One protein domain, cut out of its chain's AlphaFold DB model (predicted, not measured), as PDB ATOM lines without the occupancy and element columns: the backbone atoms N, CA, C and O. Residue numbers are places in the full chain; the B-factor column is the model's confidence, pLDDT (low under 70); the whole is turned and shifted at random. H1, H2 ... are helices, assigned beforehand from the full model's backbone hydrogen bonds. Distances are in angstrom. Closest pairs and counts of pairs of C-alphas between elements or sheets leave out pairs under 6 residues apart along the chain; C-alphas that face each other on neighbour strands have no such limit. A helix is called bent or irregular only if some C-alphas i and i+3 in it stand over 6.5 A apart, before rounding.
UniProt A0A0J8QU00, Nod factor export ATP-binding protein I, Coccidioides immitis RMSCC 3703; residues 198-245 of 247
ATOM      1  N   LEU A 198      -0.567  36.060  -4.202       87.94
ATOM      2  CA  LEU A 198      -1.316  34.811  -4.303       87.94
ATOM      3  C   LEU A 198      -1.983  34.630  -5.676       87.94
ATOM      4  O   LEU A 198      -1.964  33.529  -6.226       87.94
ATOM      5  N   GLU A 199      -2.540  35.692  -6.259       88.69
ATOM      6  CA  GLU A 199      -3.076  35.652  -7.628       88.69
ATOM      7  C   GLU A 199      -1.974  35.398  -8.656       88.69
ATOM      8  O   GLU A 199      -2.168  34.604  -9.575       88.69
ATOM      9  N   HIS A 200      -0.805  36.007  -8.455       86.62
ATOM     10  CA  HIS A 200       0.371  35.834  -9.295       86.62
ATOM     11  C   HIS A 200       0.841  34.371  -9.295       86.62
ATOM     12  O   HIS A 200       0.951  33.757 -10.357       86.62
ATOM     13  N   LEU A 201       1.017  33.762  -8.118       86.94
ATOM     14  CA  LEU A 201       1.414  32.353  -8.006       86.94
ATOM     15  C   LEU A 201       0.363  31.402  -8.597       86.94
ATOM     16  O   LEU A 201       0.710  30.479  -9.337       86.94
ATOM     17  N   ARG A 202      -0.934  31.650  -8.356       89.31
ATOM     18  CA  ARG A 202      -2.021  30.868  -8.980       89.31
ATOM     19  C   ARG A 202      -2.013  30.981 -10.503       89.31
ATOM     20  O   ARG A 202      -2.260  29.989 -11.189       89.31
ATOM     21  N   PHE A 203      -1.755  32.173 -11.034       88.00
ATOM     22  CA  PHE A 203      -1.693  32.424 -12.470       88.00
ATOM     23  C   PHE A 203      -0.567  31.614 -13.126       88.00
ATOM     24  O   PHE A 203      -0.828  30.857 -14.065       88.00
ATOM     25  N   TYR A 204       0.650  31.680 -12.581       85.25
ATOM     26  CA  TYR A 204       1.785  30.907 -13.093       85.25
ATOM     27  C   TYR A 204       1.592  29.396 -12.937       85.25
ATOM     28  O   TYR A 204       1.858  28.652 -13.883       85.25
ATOM     29  N   ALA A 205       1.059  28.932 -11.803       88.06
ATOM     30  CA  ALA A 205       0.786  27.513 -11.578       88.06
ATOM     31  C   ALA A 205      -0.208  26.936 -12.602       88.06
ATOM     32  O   ALA A 205      -0.002  25.836 -13.119       88.06
ATOM     33  N   ARG A 206      -1.248  27.702 -12.964       88.44
ATOM     34  CA  ARG A 206      -2.212  27.313 -14.006       88.44
ATOM     35  C   ARG A 206      -1.588  27.279 -15.397       88.44
ATOM     36  O   ARG A 206      -1.831  26.330 -16.133       88.44
ATOM     37  N   ILE A 207      -0.766  28.270 -15.748       86.62
ATOM     38  CA  ILE A 207      -0.072  28.310 -17.048       86.62
ATOM     39  C   ILE A 207       0.905  27.141 -17.192       86.62
ATOM     40  O   ILE A 207       1.029  26.570 -18.273       86.62
ATOM     41  N   ARG A 208       1.586  26.767 -16.105       82.00
ATOM     42  CA  ARG A 208       2.515  25.629 -16.078       82.00
ATOM     43  C   ARG A 208       1.804  24.274 -15.997       82.00
ATOM     44  O   ARG A 208       2.467  23.255 -16.142       82.00
ATOM     45  N   GLY A 209       0.482  24.254 -15.803       86.06
ATOM     46  CA  GLY A 209      -0.312  23.025 -15.757       86.06
ATOM     47  C   GLY A 209      -0.096  22.193 -14.491       86.06
ATOM     48  O   GLY A 209      -0.200  20.971 -14.546       86.06
ATOM     49  N   ILE A 210       0.223  22.831 -13.360       86.69
ATOM     50  CA  ILE A 210       0.443  22.145 -12.079       86.69
ATOM     51  C   ILE A 210      -0.889  21.576 -11.563       86.69
ATOM     52  O   ILE A 210      -1.906  22.273 -11.523       86.69
ATOM     53  N   SER A 211      -0.888  20.305 -11.157       87.56
ATOM     54  CA  SER A 211      -2.023  19.667 -10.482       87.56
ATOM     55  C   SER A 211      -2.169  20.190  -9.056       87.56
ATOM     56  O   SER A 211      -1.167  20.355  -8.375       87.56
ATOM     57  N   ASP A 212      -3.401  20.387  -8.582       91.06
ATOM     58  CA  ASP A 212      -3.680  20.909  -7.234       91.06
ATOM     59  C   ASP A 212      -3.008  22.268  -6.951       91.06
ATOM     60  O   ASP A 212      -2.126  22.426  -6.104       91.06
ATOM     61  N   VAL A 213      -3.416  23.276  -7.726       90.62
ATOM     62  CA  VAL A 213      -2.856  24.635  -7.664       90.62
ATOM     63  C   VAL A 213      -2.952  25.235  -6.260       90.62
ATOM     64  O   VAL A 213      -2.010  25.879  -5.816       90.62
ATOM     65  N   GLU A 214      -4.066  25.040  -5.552       90.12
ATOM     66  CA  GLU A 214      -4.279  25.674  -4.245       90.12
ATOM     67  C   GLU A 214      -3.348  25.116  -3.170       90.12
ATOM     68  O   GLU A 214      -2.769  25.892  -2.407       90.12
ATOM     69  N   HIS A 215      -3.159  23.795  -3.140       91.50
ATOM     70  CA  HIS A 215      -2.226  23.175  -2.209       91.50
ATOM     71  C   HIS A 215      -0.786  23.613  -2.499       91.50
ATOM     72  O   HIS A 215      -0.125  24.151  -1.614       91.50
ATOM     73  N   ASN A 216      -0.331  23.492  -3.752       89.69
ATOM     74  CA  ASN A 216       1.040  23.848  -4.135       89.69
ATOM     75  C   ASN A 216       1.353  25.331  -3.894       89.69
ATOM     76  O   ASN A 216       2.421  25.664  -3.388       89.69
ATOM     77  N   VAL A 217       0.420  26.235  -4.213       90.50
ATOM     78  CA  VAL A 217       0.603  27.673  -3.960       90.50
ATOM     79  C   VAL A 217       0.684  27.957  -2.459       90.50
ATOM     80  O   VAL A 217       1.518  28.759  -2.044       90.50
ATOM     81  N   SER A 218      -0.141  27.302  -1.637       89.75
ATOM     82  CA  SER A 218      -0.075  27.450  -0.179       89.75
ATOM     83  C   SER A 218       1.274  26.981   0.375       89.75
ATOM     84  O   SER A 218       1.892  27.714   1.146       89.75
ATOM     85  N   GLU A 219       1.757  25.811  -0.051       90.06
ATOM     86  CA  GLU A 219       3.056  25.269   0.373       90.06
ATOM     87  C   GLU A 219       4.217  26.191  -0.018       90.06
ATOM     88  O   GLU A 219       5.055  26.513   0.822       90.06
ATOM     89  N   ILE A 220       4.229  26.704  -1.255       88.69
ATOM     90  CA  ILE A 220       5.260  27.648  -1.714       88.69
ATOM     91  C   ILE A 220       5.227  28.923  -0.868       88.69
ATOM     92  O   ILE A 220       6.258  29.329  -0.339       88.69
ATOM     93  N   ILE A 221       4.049  29.526  -0.663       88.44
ATOM     94  CA  ILE A 221       3.892  30.746   0.148       88.44
ATOM     95  C   ILE A 221       4.443  30.562   1.571       88.44
ATOM     96  O   ILE A 221       5.008  31.506   2.137       88.44
ATOM     97  N   TRP A 222       4.271  29.376   2.156       88.38
ATOM     98  CA  TRP A 222       4.850  29.034   3.453       88.38
ATOM     99  C   TRP A 222       6.364  28.833   3.379       88.38
ATOM    100  O   TRP A 222       7.076  29.411   4.201       88.38
ATOM    101  N   ALA A 223       6.859  28.092   2.385       87.25
ATOM    102  CA  ALA A 223       8.279  27.793   2.204       87.25
ATOM    103  C   ALA A 223       9.133  29.052   1.985       87.25
ATOM    104  O   ALA A 223      10.191  29.187   2.595       87.25
ATOM    105  N   VAL A 224       8.651  30.008   1.180       84.31
ATOM    106  CA  VAL A 224       9.347  31.285   0.931       84.31
ATOM    107  C   VAL A 224       9.004  32.378   1.957       84.31
ATOM    108  O   VAL A 224       9.429  33.525   1.833       84.31
ATOM    109  N   GLY A 225       8.218  32.065   2.995       85.50
ATOM    110  CA  GLY A 225       7.894  33.016   4.066       85.50
ATOM    111  C   GLY A 225       7.055  34.221   3.616       85.50
ATOM    112  O   GLY A 225       7.089  35.287   4.241       85.50
ATOM    113  N   LEU A 226       6.276  34.074   2.540       84.62
ATOM    114  CA  LEU A 226       5.420  35.125   1.975       84.62
ATOM    115  C   LEU A 226       3.996  35.137   2.541       84.62
ATOM    116  O   LEU A 226       3.200  36.012   2.193       84.62
ATOM    117  N   HIS A 227       3.668  34.225   3.458       85.38
ATOM    118  CA  HIS A 227       2.350  34.120   4.088       85.38
ATOM    119  C   HIS A 227       1.727  35.453   4.572       85.38
ATOM    120  O   HIS A 227       0.547  35.680   4.274       85.38
ATOM    121  N   PRO A 228       2.448  36.375   5.251       85.12
ATOM    122  CA  PRO A 228       1.875  37.660   5.672       85.12
ATOM    123  C   PRO A 228       1.666  38.661   4.521       85.12
ATOM    124  O   PRO A 228       0.931  39.635   4.677       85.12
ATOM    125  N   PHE A 229       2.288  38.436   3.362       83.31
ATOM    126  CA  PHE A 229       2.235  39.319   2.195       83.31
ATOM    127  C   PHE A 229       1.330  38.793   1.074       83.31
ATOM    128  O   PHE A 229       1.163  39.477   0.070       83.31
ATOM    129  N   ARG A 230       0.689  37.630   1.254       83.94
ATOM    130  CA  ARG A 230      -0.126  36.951   0.229       83.94
ATOM    131  C   ARG A 230      -1.216  37.819  -0.422       83.94
ATOM    132  O   ARG A 230      -1.545  37.609  -1.583       83.94
ATOM    133  N   HIS A 231      -1.765  38.786   0.319       86.62
ATOM    134  CA  HIS A 231      -2.815  39.706  -0.146       86.62
ATOM    135  C   HIS A 231      -2.284  41.086  -0.555       86.62
ATOM    136  O   HIS A 231      -3.069  41.973  -0.881       86.62
ATOM    137  N   ARG A 232      -0.966  41.309  -0.503       83.88
ATOM    138  CA  ARG A 232      -0.365  42.542  -1.012       83.88
ATOM    139  C   ARG A 232      -0.144  42.428  -2.512       83.88
ATOM    140  O   ARG A 232       0.082  41.336  -3.031       83.88
ATOM    141  N   MET A 233      -0.177  43.575  -3.182       82.06
ATOM    142  CA  MET A 233       0.193  43.685  -4.591       82.06
ATOM    143  C   MET A 233       1.649  43.261  -4.774       82.06
ATOM    144  O   MET A 233       2.508  43.721  -4.017       82.06
ATOM    145  N   ALA A 234       1.924  42.433  -5.783       72.50
ATOM    146  CA  ALA A 234       3.274  41.977  -6.105       72.50
ATOM    147  C   ALA A 234       4.215  43.171  -6.344       72.50
ATOM    148  O   ALA A 234       5.280  43.234  -5.743       72.50
ATOM    149  N   ALA A 235       3.755  44.200  -7.066       67.81
ATOM    150  CA  ALA A 235       4.508  45.438  -7.298       67.81
ATOM    151  C   ALA A 235       4.861  46.225  -6.018       67.81
ATOM    152  O   ALA A 235       5.843  46.960  -5.973       67.81
ATOM    153  N   GLN A 236       4.052  46.099  -4.961       63.12
ATOM    154  CA  GLN A 236       4.264  46.796  -3.686       63.12
ATOM    155  C   GLN A 236       4.983  45.925  -2.655       63.12
ATOM    156  O   GLN A 236       5.361  46.416  -1.589       63.12
ATOM    157  N   ALA A 237       5.207  44.644  -2.958       58.00
ATOM    158  CA  ALA A 237       5.950  43.709  -2.127       58.00
ATOM    159  C   ALA A 237       7.477  43.914  -2.247       58.00
ATOM    160  O   ALA A 237       8.226  42.956  -2.267       58.00
ATOM    161  N   ILE A 238       7.914  45.182  -2.250       48.75
ATOM    162  CA  ILE A 238       9.244  45.725  -1.913       48.75
ATOM    163  C   ILE A 238      10.436  45.077  -2.643       48.75
ATOM    164  O   ILE A 238      10.764  43.911  -2.444       48.75
ATOM    165  N   GLY A 239      11.188  45.911  -3.370       50.38
ATOM    166  CA  GLY A 239      12.298  45.581  -4.281       50.38
ATOM    167  C   GLY A 239      13.541  44.849  -3.738       50.38
ATOM    168  O   GLY A 239      14.609  45.000  -4.315       50.38
ATOM    169  N   ARG A 240      13.431  44.062  -2.658       48.22
ATOM    170  CA  ARG A 240      14.351  42.958  -2.317       48.22
ATOM    171  C   ARG A 240      13.707  41.565  -2.393       48.22
ATOM    172  O   ARG A 240      14.443  40.594  -2.415       48.22
ATOM    173  N   LYS A 241      12.371  41.454  -2.407       49.56
ATOM    174  CA  LYS A 241      11.639  40.170  -2.379       49.56
ATOM    175  C   LYS A 241      11.007  39.773  -3.709       49.56
ATOM    176  O   LYS A 241      10.433  38.695  -3.804       49.56
ATOM    177  N   GLN A 242      11.119  40.614  -4.738       48.59
ATOM    178  CA  GLN A 242      10.619  40.273  -6.073       48.59
ATOM    179  C   GLN A 242      11.309  39.008  -6.612       48.59
ATOM    180  O   GLN A 242      10.652  38.164  -7.204       48.59
ATOM    181  N   GLU A 243      12.609  38.847  -6.345       48.28
ATOM    182  CA  GLU A 243      13.395  37.684  -6.781       48.28
ATOM    183  C   GLU A 243      12.949  36.377  -6.096       48.28
ATOM    184  O   GLU A 243      13.004  35.319  -6.714       48.28
ATOM    185  N   GLU A 244      12.432  36.442  -4.861       47.09
ATOM    186  CA  GLU A 244      11.913  35.277  -4.115       47.09
ATOM    187  C   GLU A 244      10.496  34.862  -4.546       47.09
ATOM    188  O   GLU A 244      10.084  33.736  -4.291       47.09
ATOM    189  N   ILE A 245       9.727  35.759  -5.173       47.69
ATOM    190  CA  ILE A 245       8.345  35.482  -5.613       47.69
ATOM    191  C   ILE A 245       8.323  34.697  -6.936       47.69
ATOM    192  O   ILE A 245       7.331  34.033  -7.237       47.69
TER     193      ILE A 245
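What this domain is: This is residues 198 to 245 of the 247 residues of the protein "Nod factor export ATP-binding protein I" of Coccidioides immitis RMSCC 3703 (UniProt A0A0J8QU00). Two short helices, H1 and H2, fold back on each other through a tight link and cross at a steep slant of 53 degrees; beyond the far end of this pair, away from the link, a long loop of residues 224 to 241 leads to a single short helical piece, H3, which comes back near H1. The length of the domain runs from the link between H1 and H2, with Ser 211, to the far part of the loop, with Gly 239. The printed part has 48 residues with three named helices, in the order H1, H2, H3 along the chain, and no named strand; the class is all helix, with 25 of the 48 residues in named elements. The whole is compact, with a radius of gyration of the C-alphas of 10.5 A, yet elongated in outline: the C-alphas span 30 by 18 by 17 A along their three main axes.

Where its parts are: The printed part begins with H1, residues 198 to 207, from Leu 198 to Ile 207. Its first C-alpha, 198, is at (-1.316, 34.811, -4.303) and its last, 207, at (-0.072, 28.310, -17.048), 14.4 A from the first. Five residues, 208 to 212, link it to H2, residues 213 to 223, from Val 213 to Ala 223. With 11 residues H2 is the longest helix, and it measures 15.2 A from first to last C-alpha; C-alpha 213 is at (-2.856, 24.635, -7.664). After it comes the stretch of residues 224 to 241, 18 residues with no named element, in which residues 227 to 229 and 234 to 236 are short runs of helix that bear no name. The C-alphas of this stretch lie 7 to 15 A from the mean of the C-alphas of the domain. H3, residues 242 to 245, follows with a length of 5.3 A from first to last C-alpha and ends the printed part at Ile 245, whose C-alpha is at (8.345, 35.482, -5.613).

How they stand to each other: H1 and H2 touch, with 9 pairs of C-alphas within 8 A. Their closest C-alphas are those of Ala 205 and Val 213, 6.1 A apart. Their centres are 10.5 A apart. Their lines stand at a steep tilt of 53 degrees, and they run opposite ways. H3 touches no helix. H1 and H3 are close but not clearly touching, with 1 pair of C-alphas within 8 A; the closest C-alphas are those of Leu 201 and Ile 245, 8.0 A apart, and the centres of the two helices are 13.9 A apart. H2 and H3, which follow each other in the chain, are apart. In H1 and H2 every pair of O of residue i and N of residue i+4 is within hydrogen-bond range. H3 is too short for such a pair, and its one pair of O of residue i and N of residue i+3 is within range. No helix is bent or irregular.

The domain as a whole: The two C-alphas farthest apart in the domain are those of Ser 211 and Gly 239, 30.3 A. The first and last printed C-alphas, those of Leu 198 and Ile 245, are 9.8 A apart. The printed part has no cut. The link from H1 to H2 is tight, with 5 residues, and the link from H2 to H3 is long, with 18 residues. The mean pLDDT of the printed part is 78.9; it is 88 for H1 and 90 for H2. Residues 235 to 245 are under 70, a low confidence that takes in H3, whose mean pLDDT is 48.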